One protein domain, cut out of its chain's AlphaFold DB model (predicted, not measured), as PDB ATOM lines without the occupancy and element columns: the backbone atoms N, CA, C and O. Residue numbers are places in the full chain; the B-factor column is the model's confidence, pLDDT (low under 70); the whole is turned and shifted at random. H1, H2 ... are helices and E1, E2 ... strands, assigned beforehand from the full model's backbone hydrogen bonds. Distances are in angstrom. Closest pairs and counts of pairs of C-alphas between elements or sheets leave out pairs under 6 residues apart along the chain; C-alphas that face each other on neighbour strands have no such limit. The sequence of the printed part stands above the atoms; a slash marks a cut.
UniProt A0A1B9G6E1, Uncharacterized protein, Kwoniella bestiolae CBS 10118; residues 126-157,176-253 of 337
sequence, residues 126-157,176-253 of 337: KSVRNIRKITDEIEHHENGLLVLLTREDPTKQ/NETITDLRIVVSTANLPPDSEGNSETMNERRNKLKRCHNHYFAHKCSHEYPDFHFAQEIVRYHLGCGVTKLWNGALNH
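This is residues 126 to 157 and 176 to 253 of the 337 residues of an uncharacterized protein of Kwoniella bestiolae CBS 10118 (UniProt A0A1B9G6E1). A strongly twisted sheet of three strands is the core, covered on one face by the long helix H2 and the shorter H3, and on the other by H1 with the short H4. It makes three layers, helices on both faces of one sheet; at one end of the long axis residues 192 to 197 stick out as a loop. The printed part has 110 residues with four named helices and three named strands, in the order H1 E1 E2 H2 H3 E3 H4. The sheet's order is E2 E1 E3, mixed, and the class is mixed, helices and strands. The whole is compact, with a radius of gyration of the C-alphas of 14.4 A and spans of 45 by 32 by 21 A.

In the sheet, E1 is residues 144 to 150, 19.1 A long, E2 residues 179 to 186, 20.3 A, and E3 residues 241 to 247, 20.0 A. H2, residues 198 to 217, is 27.7 A long, from C-alpha 198 at (465.436, 431.694, 484.146) to C-alpha 217 at (464.748, 459.182, 480.497). H3 is residues 228 to 236, 12.7 A. H1, residues 126 to 140, is 21.7 A long and begins at C-alpha 126 at (491.640, 451.598, 486.926). H4 is residues 248 to 251, 5.5 A.

E1 is the inner strand. E2 and E1 are antiparallel at 161 degrees, with N 147 and O 183 at 2.8 A. E1 and E3 are parallel at 28 degrees, with N 148 and O 244 at 2.9 A. H2 is on the sheet at a height of 7.7 A, over E2 and E1; its closest C-alphas to E2 are Arg 206 and Val 186, 5.9 A. It runs along the strands, only just, at 29 degrees to E1 on the local plane. H3, on the same face, is over E1 and E3 at a height of 9.0 A. H2 touches H3 with residues 212 to 216 alone, at a steep tilt of 48 degrees, opposite ways; the closest C-alphas are Tyr 216 and Ala 231, 6.3 A. H1 is on the opposite face, over E1 and E3, at a height of 9.6 A. H4 is on the same face as H1, and the two are close but not clearly touching, with C-alphas of Ser 127 and Ala 250 5.8 A apart. In H1, H2 and H3 every O i to N i+4 pair is within hydrogen-bond range; H4 is too short for such a pair.

The two C-alphas farthest apart, those of Gln 157 and Glu 196, are 47.5 A apart. Residues 158 to 175 are not printed, and C-alphas 157 and 176 are 11.9 A apart across this cut, in the link from E1 to E2. The link from E2 to H2 is long, with 11 residues. The mean pLDDT of the printed part is 76.8; residues 126 to 138, 153 to 157, 176 to 177, 193 to 200 and 249 to 253 are under 70.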
ATOM      1  N   LYS A 126     492.842 450.948 486.387       46.62
ATOM      2  CA  LYS A 126     491.640 451.598 486.926       46.62
ATOM      3  C   LYS A 126     490.334 451.023 486.363       46.62
ATOM      4  O   LYS A 126     489.368 450.912 487.110       46.62
ATOM      5  N   SER A 127     490.314 450.597 485.099       46.31
ATOM      6  CA  SER A 127     489.151 449.959 484.472       46.31
ATOM      7  C   SER A 127     488.799 448.638 485.165       46.31
ATOM      8  O   SER A 127     487.629 448.381 485.409       46.31
ATOM      9  N   VAL A 128     489.797 447.857 485.599       42.25
ATOM     10  CA  VAL A 128     489.596 446.560 486.280       42.25
ATOM     11  C   VAL A 128     488.994 446.711 487.681       42.25
ATOM     12  O   VAL A 128     488.093 445.961 488.053       42.25
ATOM     13  N   ARG A 129     489.428 447.711 488.462       51.94
ATOM     14  CA  ARG A 129     488.809 447.998 489.773       51.94
ATOM     15  C   ARG A 129     487.362 448.466 489.637       51.94
ATOM     16  O   ARG A 129     486.529 448.090 490.455       51.94
ATOM     17  N   ASN A 130     487.067 449.243 488.596       54.59
ATOM     18  CA  ASN A 130     485.704 449.680 488.307       54.59
ATOM     19  C   ASN A 130     484.809 448.502 487.887       54.59
ATOM     20  O   ASN A 130     483.649 448.478 488.279       54.59
ATOM     21  N   ILE A 131     485.351 447.505 487.170       56.47
ATOM     22  CA  ILE A 131     484.629 446.266 486.831       56.47
ATOM     23  C   ILE A 131     484.222 445.511 488.097       56.47
ATOM     24  O   ILE A 131     483.035 445.273 488.284       56.47
ATOM     25  N   ARG A 132     485.175 445.187 488.985       59.53
ATOM     26  CA  ARG A 132     484.873 444.445 490.225       59.53
ATOM     27  C   ARG A 132     483.839 445.168 491.077       59.53
ATOM     28  O   ARG A 132     482.870 444.557 491.491       59.53
ATOM     29  N   LYS A 133     483.989 446.486 491.236       64.44
ATOM     30  CA  LYS A 133     483.022 447.302 491.972       64.44
ATOM     31  C   LYS A 133     481.614 447.224 491.367       64.44
ATOM     32  O   LYS A 133     480.652 447.126 492.114       64.44
ATOM     33  N   ILE A 134     481.490 447.252 490.038       61.94
ATOM     34  CA  ILE A 134     480.196 447.106 489.360       61.94
ATOM     35  C   ILE A 134     479.635 445.697 489.554       61.94
ATOM     36  O   ILE A 134     478.449 445.569 489.823       61.94
ATOM     37  N   THR A 135     480.452 444.652 489.429       63.31
ATOM     38  CA  THR A 135     480.014 443.270 489.668       63.31
ATOM     39  C   THR A 135     479.515 443.096 491.097       63.31
ATOM     40  O   THR A 135     478.395 442.626 491.281       63.31
ATOM     41  N   ASP A 136     480.282 443.576 492.077       69.00
ATOM     42  CA  ASP A 136     479.888 443.571 493.482       69.00
ATOM     43  C   ASP A 136     478.564 444.332 493.648       69.00
ATOM     44  O   ASP A 136     477.615 443.799 494.208       69.00
ATOM     45  N   GLU A 137     478.433 445.545 493.101       67.06
ATOM     46  CA  GLU A 137     477.183 446.319 493.153       67.06
ATOM     47  C   GLU A 137     476.001 445.567 492.505       67.06
ATOM     48  O   GLU A 137     474.923 445.522 493.092       67.06
ATOM     49  N   ILE A 138     476.175 444.918 491.347       68.25
ATOM     50  CA  ILE A 138     475.117 444.136 490.675       68.25
ATOM     51  C   ILE A 138     474.604 443.006 491.569       68.25
ATOM     52  O   ILE A 138     473.402 442.740 491.583       68.25
ATOM     53  N   GLU A 139     475.487 442.347 492.320       70.88
ATOM     54  CA  GLU A 139     475.099 441.268 493.233       70.88
ATOM     55  C   GLU A 139     474.245 441.767 494.408       70.88
ATOM     56  O   GLU A 139     473.405 441.022 494.916       70.88
ATOM     57  N   HIS A 140     474.379 443.041 494.792       80.81
ATOM     58  CA  HIS A 140     473.565 443.658 495.843       80.81
ATOM     59  C   HIS A 140     472.179 444.108 495.354       80.81
ATOM     60  O   HIS A 140     471.299 444.385 496.172       80.81
ATOM     61  N   HIS A 141     471.958 444.179 494.038       79.81
ATOM     62  CA  HIS A 141     470.703 444.637 493.449       79.81
ATOM     63  C   HIS A 141     469.982 443.502 492.717       79.81
ATOM     64  O   HIS A 141     470.401 443.051 491.654       79.81
ATOM     65  N   GLU A 142     468.841 443.080 493.269       85.62
ATOM     66  CA  GLU A 142     468.047 441.940 492.787       85.62
ATOM     67  C   GLU A 142     467.746 441.991 491.281       85.62
ATOM     68  O   GLU A 142     467.841 440.977 490.591       85.62
ATOM     69  N   ASN A 143     467.388 443.166 490.758       85.12
ATOM     70  CA  ASN A 143     467.034 443.335 489.350       85.12
ATOM     71  C   ASN A 143     468.248 443.704 488.490       85.12
ATOM     72  O   ASN A 143     468.287 443.340 487.313       85.12
ATOM     73  N   GLY A 144     469.242 444.383 489.069       86.50
ATOM     74  CA  GLY A 144     470.456 444.862 488.405       86.50
ATOM     75  C   GLY A 144     470.634 446.378 488.490       86.50
ATOM     76  O   GLY A 144     470.081 447.027 489.376       86.50
ATOM     77  N   LEU A 145     471.421 446.946 487.576       86.44
ATOM     78  CA  LEU A 145     471.880 448.333 487.627       86.44
ATOM     79  C   LEU A 145     471.462 449.153 486.407       86.44
ATOM     80  O   LEU A 145     471.532 448.702 485.262       86.44
ATOM     81  N   LEU A 146     471.123 450.411 486.664       87.38
ATOM     82  CA  LEU A 146     471.159 451.487 485.687       87.38
ATOM     83  C   LEU A 146     472.573 452.088 485.681       87.38
ATOM     84  O   LEU A 146     473.052 452.575 486.702       87.38
ATOM     85  N   VAL A 147     473.262 452.051 484.546       85.94
ATOM     86  CA  VAL A 147     474.630 452.573 484.416       85.94
ATOM     87  C   VAL A 147     474.578 453.900 483.672       85.94
ATOM     88  O   VAL A 147     474.235 453.940 482.489       85.94
ATOM     89  N   LEU A 148     474.916 454.988 484.366       86.44
ATOM     90  CA  LEU A 148     475.009 456.325 483.781       86.44
ATOM     91  C   LEU A 148     476.425 456.555 483.265       86.44
ATOM     92  O   LEU A 148     477.396 456.409 484.013       86.44
ATOM     93  N   LEU A 149     476.546 456.936 481.999       84.56
ATOM     94  CA  LEU A 149     477.834 457.086 481.343       84.56
ATOM     95  C   LEU A 149     478.276 458.533 481.329       84.56
ATOM     96  O   LEU A 149     477.637 459.375 480.701       84.56
ATOM     97  N   THR A 150     479.398 458.827 481.970       82.12
ATOM     98  CA  THR A 150     479.957 460.178 482.022       82.12
ATOM     99  C   THR A 150     480.965 460.398 480.899       82.12
ATOM    100  O   THR A 150     481.715 459.493 480.516       82.12
ATOM    101  N   ARG A 151     481.013 461.627 480.367       77.38
ATOM    102  CA  ARG A 151     482.002 462.018 479.344       77.38
ATOM    103  C   ARG A 151     483.435 461.886 479.855       77.38
ATOM    104  O   ARG A 151     484.324 461.402 479.153       77.38
ATOM    105  N   GLU A 152     483.645 462.338 481.084       70.12
ATOM    106  CA  GLU A 152     484.940 462.386 481.748       70.12
ATOM    107  C   GLU A 152     485.008 461.347 482.865       70.12
ATOM    108  O   GLU A 152     483.981 460.878 483.359       70.12
ATOM    109  N   ASP A 153     486.226 460.942 483.218       62.94
ATOM    110  CA  ASP A 153     486.456 460.022 484.327       62.94
ATOM    111  C   ASP A 153     486.137 460.761 485.635       62.94
ATOM    112  O   ASP A 153     486.895 461.668 485.990       62.94
ATOM    113  N   PRO A 154     485.068 460.387 486.365       54.56
ATOM    114  CA  PRO A 154     484.658 461.095 487.578       54.56
ATOM    115  C   PRO A 154     485.712 460.977 488.692       54.56
ATOM    116  O   PRO A 154     485.675 461.706 489.678       54.56
ATOM    117  N   THR A 155     486.692 460.075 488.543       56.06
ATOM    118  CA  THR A 155     487.811 459.917 489.480       56.06
ATOM    119  C   THR A 155     489.023 460.784 489.139       56.06
ATOM    120  O   THR A 155     489.948 460.897 489.953       56.06
ATOM    121  N   LYS A 156     489.070 461.401 487.948       53.94
ATOM    122  CA  LYS A 156     490.135 462.343 487.595       53.94
ATOM    123  C   LYS A 156     489.791 463.702 488.182       53.94
ATOM    124  O   LYS A 156     488.921 464.404 487.685       53.94
ATOM    125  N   GLN A 157     490.528 464.096 489.218       51.94
ATOM    126  CA  GLN A 157     490.545 465.496 489.629       51.94
ATOM    127  C   GLN A 157     490.927 466.372 488.424       51.94
ATOM    128  O   GLN A 157     491.826 465.984 487.665       51.94
ATOM    129  N   ASN A 176     480.523 469.719 486.607       54.66
ATOM    130  CA  ASN A 176     480.239 469.400 485.208       54.66
ATOM    131  C   ASN A 176     480.272 467.886 484.924       54.66
ATOM    132  O   ASN A 176     480.829 467.446 483.915       54.66
ATOM    133  N   GLU A 177     479.699 467.049 485.792       68.38
ATOM    134  CA  GLU A 177     479.473 465.646 485.431       68.38
ATOM    135  C   GLU A 177     478.340 465.518 484.402       68.38
ATOM    136  O   GLU A 177     477.182 465.267 484.726       68.38
ATOM    137  N   THR A 178     478.678 465.679 483.121       82.06
ATOM    138  CA  THR A 178     477.715 465.486 482.034       82.06
ATOM    139  C   THR A 178     477.513 463.997 481.766       82.06
ATOM    140  O   THR A 178     478.423 463.302 481.288       82.06
ATOM    141  N   ILE A 179     476.300 463.515 482.036       85.81
ATOM    142  CA  ILE A 179     475.851 462.189 481.612       85.81
ATOM    143  C   ILE A 179     475.599 462.241 480.106       85.81
ATOM    144  O   ILE A 179     474.854 463.073 479.593       85.81
ATOM    145  N   THR A 180     476.291 461.369 479.392       84.38
ATOM    146  CA  THR A 180     476.310 461.295 477.928       84.38
ATOM    147  C   THR A 180     475.418 460.199 477.388       84.38
ATOM    148  O   THR A 180     474.901 460.334 476.282       84.38
ATOM    149  N   ASP A 181     475.251 459.126 478.156       84.75
ATOM    150  CA  ASP A 181     474.537 457.938 477.721       84.75
ATOM    151  C   ASP A 181     474.108 457.096 478.937       84.75
ATOM    152  O   ASP A 181     474.501 457.359 480.078       84.75
ATOM    153  N   LEU A 182     473.244 456.120 478.692       83.69
ATOM    154  CA  LEU A 182     472.520 455.347 479.684       83.69
ATOM    155  C   LEU A 182     472.463 453.879 479.262       83.69
ATOM    156  O   LEU A 182     472.090 453.567 478.131       83.69
ATOM    157  N   ARG A 183     472.806 452.966 480.174       85.19
ATOM    158  CA  ARG A 183     472.796 451.517 479.924       85.19
ATOM    159  C   ARG A 183     472.082 450.763 481.040       85.19
ATOM    160  O   ARG A 183     471.973 451.244 482.166       85.19
ATOM    161  N   ILE A 184     471.601 449.568 480.715       83.12
ATOM    162  CA  ILE A 184     470.936 448.659 481.651       83.12
ATOM    163  C   ILE A 184     471.795 447.409 481.807       83.12
ATOM    164  O   ILE A 184     472.226 446.825 480.815       83.12
ATOM    165  N   VAL A 185     471.991 446.974 483.047       81.31
ATOM    166  CA  VAL A 185     472.692 445.735 483.379       81.31
ATOM    167  C   VAL A 185     471.765 444.886 484.216       81.31
ATOM    168  O   VAL A 185     471.391 445.280 485.316       81.31
ATOM    169  N   VAL A 186     471.360 443.737 483.690       81.94
ATOM    170  CA  VAL A 186     470.433 442.844 484.390       81.94
ATOM    171  C   VAL A 186     471.228 441.945 485.327       81.94
ATOM    172  O   VAL A 186     472.202 441.324 484.905       81.94
ATOM    173  N   SER A 187     470.811 441.865 486.590       79.94
ATOM    174  CA  SER A 187     471.450 440.967 487.548       79.94
ATOM    175  C   SER A 187     471.100 439.521 487.224       79.94
ATOM    176  O   SER A 187     469.923 439.161 487.128       79.94
ATOM    177  N   THR A 188     472.124 438.680 487.098       77.75
ATOM    178  CA  THR A 188     471.987 437.219 487.042       77.75
ATOM    179  C   THR A 188     472.123 436.580 488.423       77.75
ATOM    180  O   THR A 188     472.045 435.358 488.542       77.75
ATOM    181  N   ALA A 189     472.322 437.382 489.475       74.50
ATOM    182  CA  ALA A 189     472.499 436.876 490.827       74.50
ATOM    183  C   ALA A 189     471.270 436.072 491.269       74.50
ATOM    184  O   ALA A 189     470.123 436.411 490.951       74.50
ATOM    185  N   ASN A 190     471.515 435.004 492.025       72.38
ATOM    186  CA  ASN A 190     470.486 434.113 492.565       72.38
ATOM    187  C   ASN A 190     469.645 433.365 491.511       72.38
ATOM    188  O   ASN A 190     468.614 432.794 491.863       72.38
ATOM    189  N   LEU A 191     470.065 433.339 490.240       72.19
ATOM    190  CA  LEU A 191     469.463 432.458 489.240       72.19
ATOM    191  C   LEU A 191     470.203 431.114 489.220       72.19
ATOM    192  O   LEU A 191     471.424 431.099 489.045       72.19
ATOM    193  N   PRO A 192     469.507 429.978 489.394       70.12
ATOM    194  CA  PRO A 192     470.125 428.667 489.233       70.12
ATOM    195  C   PRO A 192     470.563 428.501 487.768       70.12
ATOM    196  O   PRO A 192     469.771 428.819 486.894       70.12
ATOM    197  N   PRO A 193     471.768 428.002 487.455       63.59
ATOM    198  CA  PRO A 193     472.345 428.062 486.103       63.59
ATOM    199  C   PRO A 193     471.519 427.375 484.999       63.59
ATOM    200  O   PRO A 193     471.606 427.788 483.846       63.59
ATOM    201  N   ASP A 194     470.655 426.413 485.343       62.28
ATOM    202  CA  ASP A 194     470.057 425.486 484.368       62.28
ATOM    203  C   ASP A 194     468.518 425.385 484.430       62.28
ATOM    204  O   ASP A 194     467.943 424.393 483.980       62.28
ATOM    205  N   SER A 195     467.814 426.369 485.004       58.78
ATOM    206  CA  SER A 195     466.345 426.310 485.060       58.78
ATOM    207  C   SER A 195     465.698 426.964 483.832       58.78
ATOM    208  O   SER A 195     465.973 428.118 483.508       58.78
ATOM    209  N   GLU A 196     464.788 426.256 483.154       58.12
ATOM    210  CA  GLU A 196     464.003 426.806 482.031       58.12
ATOM    211  C   GLU A 196     463.190 428.062 482.437       58.12
ATOM    212  O   GLU A 196     462.888 428.908 481.595       58.12
ATOM    213  N   GLY A 197     462.926 428.255 483.740       60.69
ATOM    214  CA  GLY A 197     462.296 429.451 484.323       60.69
ATOM    215  C   GLY A 197     463.200 430.692 484.434       60.69
ATOM    216  O   GLY A 197     462.735 431.782 484.785       60.69
ATOM    217  N   ASN A 198     464.489 430.576 484.100       67.38
ATOM    218  CA  ASN A 198     465.436 431.694 484.146       67.38
ATOM    219  C   ASN A 198     465.122 432.776 483.111       67.38
ATOM    220  O   ASN A 198     465.331 433.957 483.375       67.38
ATOM    221  N   SER A 199     464.610 432.381 481.942       69.50
ATOM    222  CA  SER A 199     464.239 433.306 480.863       69.50
ATOM    223  C   SER A 199     463.146 434.279 481.313       69.50
ATOM    224  O   SER A 199     463.271 435.492 481.140       69.50
ATOM    225  N   GLU A 200     462.095 433.759 481.951       69.88
ATOM    226  CA  GLU A 200     460.973 434.562 482.440       69.88
ATOM    227  C   GLU A 200     461.420 435.514 483.554       69.88
ATOM    228  O   GLU A 200     461.135 436.712 483.498       69.88
ATOM    229  N   THR A 201     462.237 435.020 484.484       80.00
ATOM    230  CA  THR A 201     462.777 435.822 485.592       80.00
ATOM    231  C   THR A 201     463.725 436.924 485.097       80.00
ATOM    232  O   THR A 201     463.627 438.076 485.525       80.00
ATOM    233  N   MET A 202     464.610 436.623 484.139       80.06
ATOM    234  CA  MET A 202     465.494 437.620 483.515       80.06
ATOM    235  C   MET A 202     464.709 438.679 482.742       80.06
ATOM    236  O   MET A 202     465.041 439.865 482.806       80.06
ATOM    237  N   ASN A 203     463.648 438.278 482.041       80.94
ATOM    238  CA  ASN A 203     462.756 439.208 481.357       80.94
ATOM    239  C   ASN A 203     462.000 440.099 482.346       80.94
ATOM    240  O   ASN A 203     461.865 441.298 482.101       80.94
ATOM    241  N   GLU A 204     461.555 439.562 483.484       85.94
ATOM    242  CA  GLU A 204     460.911 440.352 484.532       85.94
ATOM    243  C   GLU A 204     461.868 441.404 485.116       85.94
ATOM    244  O   GLU A 204     461.526 442.592 485.160       85.94
ATOM    245  N   ARG A 205     463.092 441.000 485.485       85.06
ATOM    246  CA  ARG A 205     464.147 441.904 485.979       85.06
ATOM    247  C   ARG A 205     464.484 442.985 484.953       85.06
ATOM    248  O   ARG A 205     464.484 444.176 485.273       85.06
ATOM    249  N   ARG A 206     464.660 442.595 483.686       85.31
ATOM    250  CA  ARG A 206     464.869 443.515 482.556       85.31
ATOM    251  C   ARG A 206     463.713 444.502 482.409       85.31
ATOM    252  O   ARG A 206     463.950 445.686 482.201       85.31
ATOM    253  N   ASN A 207     462.466 444.052 482.525       85.31
ATOM    254  CA  ASN A 207     461.288 444.913 482.405       85.31
ATOM    255  C   ASN A 207     461.158 445.896 483.580       85.31
ATOM    256  O   ASN A 207     460.723 447.031 483.379       85.31
ATOM    257  N   LYS A 208     461.550 445.504 484.799       88.31
ATOM    258  CA  LYS A 208     461.667 446.425 485.946       88.31
ATOM    259  C   LYS A 208     462.731 447.495 485.681       88.31
ATOM    260  O   LYS A 208     462.420 448.682 485.758       88.31
ATOM    261  N   LEU A 209     463.923 447.099 485.235       86.12
ATOM    262  CA  LEU A 209     464.987 448.043 484.877       86.12
ATOM    263  C   LEU A 209     464.608 448.961 483.709       86.12
ATOM    264  O   LEU A 209     464.888 450.153 483.762       86.12
ATOM    265  N   LYS A 210     463.904 448.456 482.688       88.44
ATOM    266  CA  LYS A 210     463.363 449.278 481.591       88.44
ATOM    267  C   LYS A 210     462.365 450.323 482.091       88.44
ATOM    268  O   LYS A 210     462.376 451.449 481.607       88.44
ATOM    269  N   ARG A 211     461.515 449.985 483.068       90.19
ATOM    270  CA  ARG A 211     460.610 450.962 483.698       90.19
ATOM    271  C   ARG A 211     461.388 452.044 484.449       90.19
ATOM    272  O   ARG A 211     461.075 453.219 484.276       90.19
ATOM    273  N   CYS A 212     462.419 451.663 485.202       90.06
ATOM    274  CA  CYS A 212     463.314 452.607 485.873       90.06
ATOM    275  C   CYS A 212     464.033 453.527 484.873       90.06
ATOM    276  O   CYS A 212     463.996 454.749 485.006       90.06
ATOM    277  N   HIS A 213     464.614 452.942 483.825       90.12
ATOM    278  CA  HIS A 213     465.253 453.650 482.720       90.12
ATOM    279  C   HIS A 213     464.303 454.661 482.078       90.12
ATOM    280  O   HIS A 213     464.655 455.825 481.930       90.12
ATOM    281  N   ASN A 214     463.086 454.242 481.727       89.00
ATOM    282  CA  ASN A 214     462.106 455.117 481.090       89.00
ATOM    283  C   ASN A 214     461.652 456.245 482.021       89.00
ATOM    284  O   ASN A 214     461.451 457.359 481.551       89.00
ATOM    285  N   HIS A 215     461.536 455.983 483.328       92.25
ATOM    286  CA  HIS A 215     461.229 457.019 484.313       92.25
ATOM    287  C   HIS A 215     462.324 458.094 484.342       92.25
ATOM    288  O   HIS A 215     462.024 459.285 484.291       92.25
ATOM    289  N   TYR A 216     463.592 457.684 484.343       90.06
ATOM    290  CA  TYR A 216     464.725 458.606 484.295       90.06
ATOM    291  C   TYR A 216     464.826 459.339 482.952       90.06
ATOM    292  O   TYR A 216     464.944 460.562 482.913       90.06
ATOM    293  N   PHE A 217     464.676 458.618 481.842       87.56
ATOM    294  CA  PHE A 217     464.748 459.182 480.497       87.56
ATOM    295  C   PHE A 217     463.619 460.180 480.202       87.56
ATOM    296  O   PHE A 217     463.839 461.144 479.477       87.56
ATOM    297  N   ALA A 218     462.428 460.002 480.784       91.00
ATOM    298  CA  ALA A 218     461.309 460.934 480.626       91.00
ATOM    299  C   ALA A 218     461.607 462.350 481.153       91.00
ATOM    300  O   ALA A 218     460.956 463.304 480.737       91.00
ATOM    301  N   HIS A 219     462.604 462.490 482.031       88.69
ATOM    302  CA  HIS A 219     463.049 463.772 482.577       88.69
ATOM    303  C   HIS A 219     464.214 464.387 481.789       88.69
ATOM    304  O   HIS A 219     464.727 465.440 482.163       88.69
ATOM    305  N   LYS A 220     464.641 463.754 480.689       84.75
ATOM    306  CA  LYS A 220     465.656 464.297 479.785       84.75
ATOM    307  C   LYS A 220     465.127 465.566 479.110       84.75
ATOM    308  O   LYS A 220     464.160 465.523 478.349       84.75
ATOM    309  N   CYS A 221     465.794 466.693 479.339       79.62
ATOM    310  CA  CYS A 221     465.427 467.982 478.760       79.62
ATOM    311  C   CYS A 221     466.243 468.241 477.490       79.62
ATOM    312  O   CYS A 221     467.439 468.513 477.558       79.62
ATOM    313  N   SER A 222     465.589 468.223 476.323       77.75
ATOM    314  CA  SER A 222     466.186 468.437 474.988       77.75
ATOM    315  C   SER A 222     467.332 467.467 474.649       77.75
ATOM    316  O   SER A 222     467.109 466.449 473.995       77.75
ATOM    317  N   HIS A 223     468.548 467.746 475.114       74.44
ATOM    318  CA  HIS A 223     469.755 466.962 474.872       74.44
ATOM    319  C   HIS A 223     470.529 466.620 476.149       74.44
ATOM    320  O   HIS A 223     471.559 465.958 476.062       74.44
ATOM    321  N   GLU A 224     470.028 467.013 477.317       81.00
ATOM    322  CA  GLU A 224     470.719 466.851 478.591       81.00
ATOM    323  C   GLU A 224     470.009 465.821 479.469       81.00
ATOM    324  O   GLU A 224     468.794 465.885 479.684       81.00
ATOM    325  N   TYR A 225     470.775 464.831 479.924       85.81
ATOM    326  CA  TYR A 225     470.309 463.865 480.908       85.81
ATOM    327  C   TYR A 225     470.226 464.531 482.288       85.81
ATOM    328  O   TYR A 225     471.093 465.348 482.599       85.81
ATOM    329  N   PRO A 226     469.238 464.169 483.128       88.44
ATOM    330  CA  PRO A 226     469.238 464.585 484.527       88.44
ATOM    331  C   PRO A 226     470.524 464.138 485.222       88.44
ATOM    332  O   PRO A 226     471.138 463.159 484.799       88.44
ATOM    333  N   ASP A 227     470.921 464.788 486.308       87.31
ATOM    334  CA  ASP A 227     472.103 464.360 487.053       87.31
ATOM    335  C   ASP A 227     471.924 462.970 487.707       87.31
ATOM    336  O   ASP A 227     470.877 462.313 487.652       87.31
ATOM    337  N   PHE A 228     472.990 462.476 488.328       85.88
ATOM    338  CA  PHE A 228     472.947 461.186 489.009       85.88
ATOM    339  C   PHE A 228     472.215 461.208 490.342       85.88
ATOM    340  O   PHE A 228     471.697 460.165 490.734       85.88
ATOM    341  N   HIS A 229     472.164 462.346 491.034       86.94
ATOM    342  CA  HIS A 229     471.393 462.441 492.267       86.94
ATOM    343  C   HIS A 229     469.916 462.163 491.962       86.94
ATOM    344  O   HIS A 229     469.284 461.328 492.607       86.94
ATOM    345  N   PHE A 230     469.408 462.742 490.877       89.62
ATOM    346  CA  PHE A 230     468.079 462.461 490.360       89.62
ATOM    347  C   PHE A 230     467.892 460.983 489.978       89.62
ATOM    348  O   PHE A 230     466.856 460.379 490.259       89.62
ATOM    349  N   ALA A 231     468.906 460.344 489.387       87.12
ATOM    350  CA  ALA A 231     468.852 458.910 489.109       87.12
ATOM    351  C   ALA A 231     468.774 458.058 490.393       87.12
ATOM    352  O   ALA A 231     468.031 457.076 490.432       87.12
ATOM    353  N   GLN A 232     469.503 458.438 491.451       89.25
ATOM    354  CA  GLN A 232     469.430 457.783 492.761       89.25
ATOM    355  C   GLN A 232     468.047 457.939 493.394       89.25
ATOM    356  O   GLN A 232     467.531 456.978 493.963       89.25
ATOM    357  N   GLU A 233     467.428 459.114 493.270       92.56
ATOM    358  CA  GLU A 233     466.048 459.338 493.706       92.56
ATOM    359  C   GLU A 233     465.071 458.446 492.938       92.56
ATOM    360  O   GLU A 233     464.254 457.765 493.556       92.56
ATOM    361  N   ILE A 234     465.198 458.364 491.611       92.00
ATOM    362  CA  ILE A 234     464.330 457.514 490.787       92.00
ATOM    363  C   ILE A 234     464.433 456.044 491.177       92.00
ATOM    364  O   ILE A 234     463.404 455.375 491.298       92.00
ATOM    365  N   VAL A 235     465.644 455.531 491.394       91.00
ATOM    366  CA  VAL A 235     465.847 454.121 491.747       91.00
ATOM    367  C   VAL A 235     465.167 453.750 493.068       91.00
ATOM    368  O   VAL A 235     464.698 452.620 493.199       91.00
ATOM    369  N   ARG A 236     464.999 454.688 494.011       91.00
ATOM    370  CA  ARG A 236     464.250 454.433 495.259       91.00
ATOM    371  C   ARG A 236     462.785 454.062 495.011       91.00
ATOM    372  O   ARG A 236     462.217 453.316 495.802       91.00
ATOM    373  N   TYR A 237     462.192 454.516 493.905       92.75
ATOM    374  CA  TYR A 237     460.828 454.149 493.501       92.75
ATOM    375  C   TYR A 237     460.757 452.828 492.714       92.75
ATOM    376  O   TYR A 237     459.666 452.312 492.474       92.75
ATOM    377  N   HIS A 238     461.898 452.265 492.307       91.56
ATOM    378  CA  HIS A 238     461.998 451.029 491.526       91.56
ATOM    379  C   HIS A 238     462.766 449.963 492.315       91.56
ATOM    380  O   HIS A 238     463.919 449.654 492.011       91.56
ATOM    381  N   LEU A 239     462.107 449.394 493.333       90.06
ATOM    382  CA  LEU A 239     462.685 448.421 494.272       90.06
ATOM    383  C   LEU A 239     463.509 447.325 493.577       90.06
ATOM    384  O   LEU A 239     463.099 446.760 492.561       90.06
ATOM    385  N   GLY A 240     464.680 447.029 494.145       86.88
ATOM    386  CA  GLY A 240     465.622 446.028 493.638       86.88
ATOM    387  C   GLY A 240     466.465 446.483 492.441       86.88
ATOM    388  O   GLY A 240     467.339 445.734 492.013       86.88
ATOM    389  N   CYS A 241     466.241 447.681 491.893       90.06
ATOM    390  CA  CYS A 241     467.171 448.303 490.948       90.06
ATOM    391  C   CYS A 241     468.281 449.043 491.714       90.06
ATOM    392  O   CYS A 241     468.080 449.478 492.848       90.06
ATOM    393  N   GLY A 242     469.444 449.200 491.092       89.31
ATOM    394  CA  GLY A 242     470.513 450.092 491.542       89.31
ATOM    395  C   GLY A 242     470.880 451.106 490.465       89.31
ATOM    396  O   GLY A 242     470.432 451.001 489.322       89.31
ATOM    397  N   VAL A 243     471.711 452.086 490.811       89.25
ATOM    398  CA  VAL A 243     472.312 453.010 489.841       89.25
ATOM    399  C   VAL A 243     473.787 453.197 490.143       89.25
ATOM    400  O   VAL A 243     474.178 453.328 491.300       89.25
ATOM    401  N   THR A 244     474.602 453.240 489.096       86.50
ATOM    402  CA  THR A 244     476.040 453.490 489.203       86.50
ATOM    403  C   THR A 244     476.505 454.412 488.078       86.50
ATOM    404  O   THR A 244     475.836 454.543 487.049       86.50
ATOM    405  N   LYS A 245     477.640 455.087 488.279       82.81
ATOM    406  CA  LYS A 245     478.289 455.902 487.241       82.81
ATOM    407  C   LYS A 245     479.469 455.148 486.677       82.81
ATOM    408  O   LYS A 245     480.280 454.608 487.427       82.81
ATOM    409  N   LEU A 246     479.632 455.222 485.367       78.19
ATOM    410  CA  LEU A 246     480.820 454.723 484.709       78.19
ATOM    411  C   LEU A 246     481.312 455.733 483.679       78.19
ATOM    412  O   LEU A 246     480.537 456.361 482.970       78.19
ATOM    413  N   TRP A 247     482.626 455.881 483.575       78.00
ATOM    414  CA  TRP A 247     483.208 456.661 482.495       78.00
ATOM    415  C   TRP A 247     482.937 455.972 481.155       78.00
ATOM    416  O   TRP A 247     483.226 454.785 481.013       78.00
ATOM    417  N   ASN A 248     482.446 456.704 480.153       71.81
ATOM    418  CA  ASN A 248     482.116 456.125 478.848       71.81
ATOM    419  C   ASN A 248     483.329 455.424 478.198       71.81
ATOM    420  O   ASN A 248     483.209 454.344 477.633       71.81
ATOM    421  N   GLY A 249     484.540 455.969 478.374       63.91
ATOM    422  CA  GLY A 249     485.766 455.314 477.905       63.91
ATOM    423  C   GLY A 249     486.069 453.985 478.604       63.91
ATOM    424  O   GLY A 249     486.726 453.130 478.016       63.91
ATOM    425  N   ALA A 250     485.560 453.778 479.822       62.53
ATOM    426  CA  ALA A 250     485.705 452.514 480.522       62.53
ATOM    427  C   ALA A 250     484.900 451.412 479.824       62.53
ATOM    428  O   ALA A 250     485.431 450.316 479.715       62.53
ATOM    429  N   LEU A 251     483.708 451.699 479.277       59.38
ATOM    430  CA  LEU A 251     482.847 450.713 478.604       59.38
ATOM    431  C   LEU A 251     483.487 450.006 477.415       59.38
ATOM    432  O   LEU A 251     483.187 448.840 477.192       59.38
ATOM    433  N   ASN A 252     484.390 450.663 476.685       54.00
ATOM    434  CA  ASN A 252     485.132 450.011 475.602       54.00
ATOM    435  C   ASN A 252     485.953 448.806 476.101       54.00
ATOM    436  O   ASN A 252     486.325 447.945 475.310       54.00
ATOM    437  N   HIS A 253     486.218 448.724 477.409       48.88
ATOM    438  CA  HIS A 253     486.855 447.577 478.056       48.88
ATOM    439  C   HIS A 253     485.859 446.523 478.568       48.88
ATOM    440  O   HIS A 253     486.271 445.418 478.915       48.88
TER     441      HIS A 253